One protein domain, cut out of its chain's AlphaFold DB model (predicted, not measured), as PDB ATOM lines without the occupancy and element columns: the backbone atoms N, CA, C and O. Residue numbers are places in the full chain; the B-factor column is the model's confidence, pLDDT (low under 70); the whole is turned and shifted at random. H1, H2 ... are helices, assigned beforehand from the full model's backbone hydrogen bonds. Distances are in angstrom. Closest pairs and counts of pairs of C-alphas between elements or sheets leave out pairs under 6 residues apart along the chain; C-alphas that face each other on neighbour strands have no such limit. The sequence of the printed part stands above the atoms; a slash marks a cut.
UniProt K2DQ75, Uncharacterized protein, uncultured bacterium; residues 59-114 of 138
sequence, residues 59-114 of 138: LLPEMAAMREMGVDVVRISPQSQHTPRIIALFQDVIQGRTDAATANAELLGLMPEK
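What this domain is: This is residues 59 to 114 of the 138 residues of an uncharacterized protein of uncultured bacterium (UniProt K2DQ75). A helical hairpin of H2 and H3, two helices side by side and running opposite ways, makes the body. A short helix, H1, starts near the linked end of this hairpin, and the long stretch of residues 69 to 82 leads from H1 back to the start of H2. The printed part has 56 residues with three named helices, in the order H1, H2, H3, and no named strand; the class is all helix, though only 26 residues are in named elements. The whole is compact, with a radius of gyration of the C-alphas of 11.0 A and spans of 30 by 21 by 19 A.

How they stand to each other: H2, residues 83 to 94, is the longest helix. It touches H3, residues 100 to 107, at a shallow tilt of 6 degrees, opposite ways; their closest C-alphas, those of Leu 89 and Ala 103, are 5.7 A apart. H1, residues 63 to 68, is close to H2 but not clearly touching it, and the closest C-alphas, those of Met 63 and Ile 94, are 7.2 A apart. These two run the same way at a steep tilt of 41 degrees. H1 is also close to H3 but not clearly touching it, with the closest C-alphas, those of Met 63 and Ala 100, 7.5 A apart. In H1, H2 and H3 every O i to N i+4 pair is within hydrogen-bond range.

Where its parts are: H2 measures 16.5 A from C-alpha 83 at (113.447, 129.645, 153.555) to C-alpha 94. H3 measures 10.1 A and ends with C-alpha 107 at (104.134, 132.007, 150.308). H1 measures 8.8 A and begins with C-alpha 63 at (107.307, 145.073, 147.382).

The domain as a whole: The two C-alphas farthest apart, those of Glu 68 and Ser 80, are 31.2 A apart. The printed part has no cut. The link from H1 to H2 is long, with 14 residues, and the link from H2 to H3 is tight, with 5. The mean pLDDT of the printed part is 96.5, and no printed residue is under 70.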
ATOM      1  N   LEU A  59     105.664 140.999 154.112       96.50
ATOM      2  CA  LEU A  59     105.550 142.207 153.292       96.50
ATOM      3  C   LEU A  59     105.810 141.946 151.797       96.50
ATOM      4  O   LEU A  59     106.214 142.844 151.060       96.50
ATOM      5  N   LEU A  60     105.659 140.697 151.341       97.56
ATOM      6  CA  LEU A  60     105.801 140.375 149.918       97.56
ATOM      7  C   LEU A  60     104.799 141.153 149.034       97.56
ATOM      8  O   LEU A  60     105.217 141.643 147.983       97.56
ATOM      9  N   PRO A  61     103.513 141.311 149.410       96.38
ATOM     10  CA  PRO A  61     102.577 142.146 148.647       96.38
ATOM     11  C   PRO A  61     103.035 143.605 148.485       96.38
ATOM     12  O   PRO A  61     102.807 144.227 147.451       96.38
ATOM     13  N   GLU A  62     103.748 144.139 149.474       95.81
ATOM     14  CA  GLU A  62     104.143 145.542 149.577       95.81
ATOM     15  C   GLU A  62     105.466 145.860 148.850       95.81
ATOM     16  O   GLU A  62     105.957 146.989 148.905       95.81
ATOM     17  N   MET A  63     106.043 144.900 148.114       95.69
ATOM     18  CA  MET A  63     107.307 145.073 147.382       95.69
ATOM     19  C   MET A  63     107.291 146.240 146.385       95.69
ATOM     20  O   MET A  63     108.295 146.942 146.252       95.69
ATOM     21  N   ALA A  64     106.167 146.470 145.701       93.38
ATOM     22  CA  ALA A  64     106.028 147.598 144.780       93.38
ATOM     23  C   ALA A  64     106.085 148.943 145.523       93.38
ATOM     24  O   ALA A  64     106.860 149.818 145.140       93.38
ATOM     25  N   ALA A  65     105.345 149.066 146.630       93.69
ATOM     26  CA  ALA A  65     105.340 150.265 147.464       93.69
ATOM     27  C   ALA A  65     106.724 150.530 148.081       93.69
ATOM     28  O   ALA A  65     107.223 151.651 148.017       93.69
ATOM     29  N   MET A  66     107.396 149.496 148.600       95.00
ATOM     30  CA  MET A  66     108.767 149.614 149.112       95.00
ATOM     31  C   MET A  66     109.735 150.138 148.041       95.00
ATOM     32  O   MET A  66     110.556 151.012 148.323       95.00
ATOM     33  N   ARG A  67     109.617 149.659 146.797       94.19
ATOM     34  CA  ARG A  67     110.432 150.149 145.679       94.19
ATOM     35  C   ARG A  67     110.150 151.620 145.357       94.19
ATOM     36  O   ARG A  67     111.095 152.364 145.114       94.19
ATOM     37  N   GLU A  68     108.890 152.050 145.359       95.00
ATOM     38  CA  GLU A  68     108.513 153.457 145.140       95.00
ATOM     39  C   GLU A  68     109.034 154.385 146.246       95.00
ATOM     40  O   GLU A  68     109.432 155.513 145.965       95.00
ATOM     41  N   MET A  69     109.113 153.889 147.483       95.62
ATOM     42  CA  MET A  69     109.724 154.589 148.620       95.62
ATOM     43  C   MET A  69     111.262 154.649 148.559       95.62
ATOM     44  O   MET A  69     111.876 155.296 149.405       95.62
ATOM     45  N   GLY A  70     111.896 153.982 147.588       96.56
ATOM     46  CA  GLY A  70     113.354 153.941 147.448       96.56
ATOM     47  C   GLY A  70     114.054 152.938 148.371       96.56
ATOM     48  O   GLY A  70     115.216 153.135 148.707       96.56
ATOM     49  N   VAL A  71     113.373 151.873 148.808       95.94
ATOM     50  CA  VAL A  71     114.001 150.794 149.590       95.94
ATOM     51  C   VAL A  71     114.914 149.947 148.698       95.94
ATOM     52  O   VAL A  71     114.448 149.310 147.755       95.94
ATOM     53  N   ASP A  72     116.203 149.871 149.046       95.12
ATOM     54  CA  ASP A  72     117.201 149.085 148.301       95.12
ATOM     55  C   ASP A  72     117.291 147.614 148.737       95.12
ATOM     56  O   ASP A  72     117.676 146.741 147.956       95.12
ATOM     57  N   VAL A  73     116.989 147.327 150.009       95.62
ATOM     58  CA  VAL A  73     117.221 146.009 150.618       95.62
ATOM     59  C   VAL A  73     116.034 145.596 151.476       95.62
ATOM     60  O   VAL A  73     115.649 146.297 152.410       95.62
ATOM     61  N   VAL A  74     115.524 144.390 151.221       94.94
ATOM     62  CA  VAL A  74     114.576 143.697 152.098       94.94
ATOM     63  C   VAL A  74     115.278 142.552 152.819       94.94
ATOM     64  O   VAL A  74     116.081 141.822 152.237       94.94
ATOM     65  N   ARG A  75     114.990 142.389 154.112       95.69
ATOM     66  CA  ARG A  75     115.579 141.334 154.940       95.69
ATOM     67  C   ARG A  75     114.542 140.267 155.252       95.69
ATOM     68  O   ARG A  75     113.545 140.542 155.912       95.69
ATOM     69  N   ILE A  76     114.857 139.028 154.895       95.44
ATOM     70  CA  ILE A  76     114.096 137.853 155.316       95.44
ATOM     71  C   ILE A  76     114.743 137.298 156.588       95.44
ATOM     72  O   ILE A  76     115.952 137.064 156.635       95.44
ATOM     73  N   SER A  77     113.945 137.115 157.640       93.56
ATOM     74  CA  SER A  77     114.372 136.328 158.802       93.56
ATOM     75  C   SER A  77     114.116 134.851 158.490       93.56
ATOM     76  O   SER A  77     112.968 134.520 158.199       93.56
ATOM     77  N   PRO A  78     115.139 133.978 158.506       93.25
ATOM     78  CA  PRO A  78     114.957 132.570 158.173       93.25
ATOM     79  C   PRO A  78     113.949 131.882 159.096       93.25
ATOM     80  O   PRO A  78     114.006 132.054 160.313       93.25
ATOM     81  N   GLN A  79     113.077 131.074 158.502       93.94
ATOM     82  CA  GLN A  79     112.282 130.053 159.187       93.94
ATOM     83  C   GLN A  79     112.949 128.681 159.026       93.94
ATOM     84  O   GLN A  79     113.783 128.485 158.130       93.94
ATOM     85  N   SER A  80     112.592 127.727 159.885       95.62
ATOM     86  CA  SER A  80     113.236 126.407 159.936       95.62
ATOM     87  C   SER A  80     113.138 125.628 158.618       95.62
ATOM     88  O   SER A  80     114.062 124.907 158.241       95.62
ATOM     89  N   GLN A  81     112.035 125.812 157.890       97.25
ATOM     90  CA  GLN A  81     111.727 125.141 156.629       97.25
ATOM     91  C   GLN A  81     111.439 126.158 155.527       97.25
ATOM     92  O   GLN A  81     111.134 127.304 155.806       97.25
ATOM     93  N   HIS A  82     111.523 125.760 154.258       98.00
ATOM     94  CA  HIS A  82     111.107 126.558 153.086       98.00
ATOM     95  C   HIS A  82     111.801 127.917 152.850       98.00
ATOM     96  O   HIS A  82     111.553 128.526 151.810       98.00
ATOM     97  N   THR A  83     112.721 128.368 153.714       97.69
ATOM     98  CA  THR A  83     113.447 129.645 153.555       97.69
ATOM     99  C   THR A  83     114.017 129.860 152.140       97.69
ATOM    100  O   THR A  83     113.786 130.933 151.583       97.69
ATOM    101  N   PRO A  84     114.678 128.878 151.486       98.25
ATOM    102  CA  PRO A  84     115.158 129.059 150.113       98.25
ATOM    103  C   PRO A  84     114.046 129.353 149.097       98.25
ATOM    104  O   PRO A  84     114.234 130.178 148.204       98.25
ATOM    105  N   ARG A  85     112.873 128.717 149.239       98.50
ATOM    106  CA  ARG A  85     111.737 128.966 148.342       98.50
ATOM    107  C   ARG A  85     111.135 130.345 148.588       98.50
ATOM    108  O   ARG A  85     110.845 131.044 147.626       98.50
ATOM    109  N   ILE A  86     111.026 130.762 149.847       98.38
ATOM    110  CA  ILE A  86     110.558 132.105 150.210       98.38
ATOM    111  C   ILE A  86     111.481 133.170 149.613       98.38
ATOM    112  O   ILE A  86     110.999 134.103 148.979       98.38
ATOM    113  N   ILE A  87     112.803 133.000 149.723       98.31
ATOM    114  CA  ILE A  87     113.776 133.896 149.081       98.31
ATOM    115  C   ILE A  87     113.535 133.964 147.568       98.31
ATOM    116  O   ILE A  87     113.505 135.059 147.010       98.31
ATOM    117  N   ALA A  88     113.327 132.819 146.910       98.50
ATOM    118  CA  ALA A  88     113.040 132.786 145.479       98.50
ATOM    119  C   ALA A  88     111.754 133.553 145.123       98.50
ATOM    120  O   ALA A  88     111.774 134.324 144.172       98.50
ATOM    121  N   LEU A  89     110.681 133.424 145.914       98.62
ATOM    122  CA  LEU A  89     109.426 134.157 145.701       98.62
ATOM    123  C   LEU A  89     109.622 135.677 145.791       98.62
ATOM    124  O   LEU A  89     109.210 136.402 144.889       98.62
ATOM    125  N   PHE A  90     110.315 136.164 146.827       98.38
ATOM    126  CA  PHE A  90     110.679 137.584 146.918       98.38
ATOM    127  C   PHE A  90     111.528 138.019 145.719       98.38
ATOM    128  O   PHE A  90     111.291 139.071 145.127       98.38
ATOM    129  N   GLN A  91     112.503 137.197 145.329       98.00
ATOM    130  CA  GLN A  91     113.394 137.500 144.218       98.00
ATOM    131  C   GLN A  91     112.663 137.552 142.870       98.00
ATOM    132  O   GLN A  91     113.004 138.395 142.039       98.00
ATOM    133  N   ASP A  92     111.686 136.670 142.653       98.44
ATOM    134  CA  ASP A  92     110.847 136.619 141.455       98.44
ATOM    135  C   ASP A  92     109.990 137.884 141.331       98.44
ATOM    136  O   ASP A  92     109.935 138.463 140.246       98.44
ATOM    137  N   VAL A  93     109.411 138.361 142.438       98.06
ATOM    138  CA  VAL A  93     108.659 139.628 142.478       98.06
ATOM    139  C   VAL A  93     109.579 140.822 142.217       98.06
ATOM    140  O   VAL A  93     109.274 141.654 141.365       98.06
ATOM    141  N   ILE A  94     110.743 140.882 142.876       96.19
ATOM    142  CA  ILE A  94     111.736 141.956 142.675       96.19
ATOM    143  C   ILE A  94     112.165 142.055 141.203       96.19
ATOM    144  O   ILE A  94     112.361 143.153 140.687       96.19
ATOM    145  N   GLN A  95     112.316 140.916 140.523       96.69
ATOM    146  CA  GLN A  95     112.748 140.862 139.123       96.69
ATOM    147  C   GLN A  95     111.584 140.904 138.122       96.69
ATOM    148  O   GLN A  95     111.820 140.801 136.921       96.69
ATOM    149  N   GLY A  96     110.340 141.041 138.590       96.50
ATOM    150  CA  GLY A  96     109.153 141.094 137.735       96.50
ATOM    151  C   GLY A  96     108.846 139.788 136.993       96.50
ATOM    152  O   GLY A  96     108.170 139.815 135.969       96.50
ATOM    153  N   ARG A  97     109.343 138.641 137.476       98.12
ATOM    154  CA  ARG A  97     109.040 137.313 136.908       98.12
ATOM    155  C   ARG A  97     107.651 136.801 137.275       98.12
ATOM    156  O   ARG A  97     107.112 135.947 136.578       98.12
ATOM    157  N   THR A  98     107.099 137.286 138.380       98.00
ATOM    158  CA  THR A  98     105.752 136.972 138.856       98.00
ATOM    159  C   THR A  98     105.173 138.202 139.544       98.00
ATOM    160  O   THR A  98     105.920 139.056 140.027       98.00
ATOM    161  N   ASP A  99     103.850 138.314 139.571       96.94
ATOM    162  CA  ASP A  99     103.179 139.357 140.333       96.94
ATOM    163  C   ASP A  99     103.135 139.007 141.830       96.94
ATOM    164  O   ASP A  99     103.187 137.841 142.236       96.94
ATOM    165  N   ALA A 100     103.039 140.038 142.670       96.44
ATOM    166  CA  ALA A 100     103.084 139.875 144.118       96.44
ATOM    167  C   ALA A 100     101.901 139.059 144.665       96.44
ATOM    168  O   ALA A 100     102.067 138.343 145.650       96.44
ATOM    169  N   ALA A 101     100.725 139.106 144.029       95.75
ATOM    170  CA  ALA A 101      99.558 138.362 144.496       95.75
ATOM    171  C   ALA A 101      99.741 136.852 144.285       95.75
ATOM    172  O   ALA A 101      99.507 136.073 145.213       95.75
ATOM    173  N   THR A 102     100.229 136.443 143.109       97.69
ATOM    174  CA  THR A 102     100.544 135.042 142.793       97.69
ATOM    175  C   THR A 102     101.622 134.488 143.723       97.69
ATOM    176  O   THR A 102     101.428 133.436 144.337       97.69
ATOM    177  N   ALA A 103     102.735 135.208 143.894       98.25
ATOM    178  CA  ALA A 103     103.798 134.779 144.802       98.25
ATOM    179  C   ALA A 103     103.338 134.727 146.266       98.25
ATOM    180  O   ALA A 103     103.704 133.801 146.993       98.25
ATOM    181  N   ASN A 104     102.506 135.678 146.704       97.88
ATOM    182  CA  ASN A 104     101.978 135.683 148.064       97.88
ATOM    183  C   ASN A 104     101.049 134.491 148.318       97.88
ATOM    184  O   ASN A 104     101.123 133.887 149.383       97.88
ATOM    185  N   ALA A 105     100.209 134.119 147.349       97.62
ATOM    186  CA  ALA A 105      99.323 132.965 147.479       97.62
ATOM    187  C   ALA A 105     100.101 131.666 147.758       97.62
ATOM    188  O   ALA A 105      99.671 130.865 148.587       97.62
ATOM    189  N   GLU A 106     101.263 131.485 147.122       98.31
ATOM    190  CA  GLU A 106     102.162 130.369 147.429       98.31
ATOM    191  C   GLU A 106     102.833 130.540 148.800       98.31
ATOM    192  O   GLU A 106     102.802 129.622 149.621       98.31
ATOM    193  N   LEU A 107     103.405 131.719 149.070       98.12
ATOM    194  CA  LEU A 107     104.134 132.007 150.308       98.12
ATOM    195  C   LEU A 107     103.286 131.740 151.554       98.12
ATOM    196  O   LEU A 107     103.798 131.192 152.530       98.12
ATOM    197  N   LEU A 108     101.991 132.073 151.515       97.50
ATOM    198  CA  LEU A 108     101.063 131.850 152.624       97.50
ATOM    199  C   LEU A 108     101.016 130.383 153.085       97.50
ATOM    200  O   LEU A 108     100.851 130.136 154.277       97.50
ATOM    201  N   GLY A 109     101.194 129.421 152.173       97.69
ATOM    202  CA  GLY A 109     101.233 127.991 152.493       97.69
ATOM    203  C   GLY A 109     102.585 127.486 153.010       97.69
ATOM    204  O   GLY A 109     102.676 126.341 153.445       97.69
ATOM    205  N   LEU A 110     103.632 128.312 152.957       97.88
ATOM    206  CA  LEU A 110     104.995 127.950 153.365       97.88
ATOM    207  C   LEU A 110     105.353 128.443 154.771       97.88
ATOM    208  O   LEU A 110     106.382 128.034 155.311       97.88
ATOM    209  N   MET A 111     104.561 129.344 155.351       96.25
ATOM    210  CA  MET A 111     104.857 129.953 156.647       96.25
ATOM    211  C   MET A 111     104.482 129.035 157.817       96.25
ATOM    212  O   MET A 111     103.482 128.322 157.740       96.25
ATOM    213  N   PRO A 112     105.234 129.084 158.932       93.88
ATOM    214  CA  PRO A 112     104.927 128.288 160.120       93.88
ATOM    215  C   PRO A 112     103.648 128.741 160.844       93.88
ATOM    216  O   PRO A 112     103.116 127.983 161.645       93.88
ATOM    217  N   GLU A 113     103.173 129.965 160.590       94.56
ATOM    218  CA  GLU A 113     101.958 130.524 161.187       94.56
ATOM    219  C   GLU A 113     101.345 131.598 160.268       94.56
ATOM    220  O   GLU A 113     101.953 132.020 159.280       94.56
ATOM    221  N   LYS A 114     100.134 132.064 160.592       94.81
ATOM    222  CA  LYS A 114      99.407 133.114 159.864       94.81
ATOM    223  C   LYS A 114     100.230 134.384 159.644       94.81
ATOM    224  O   LYS A 114     100.958 134.846 160.524       94.81
TER     225      LYS A 114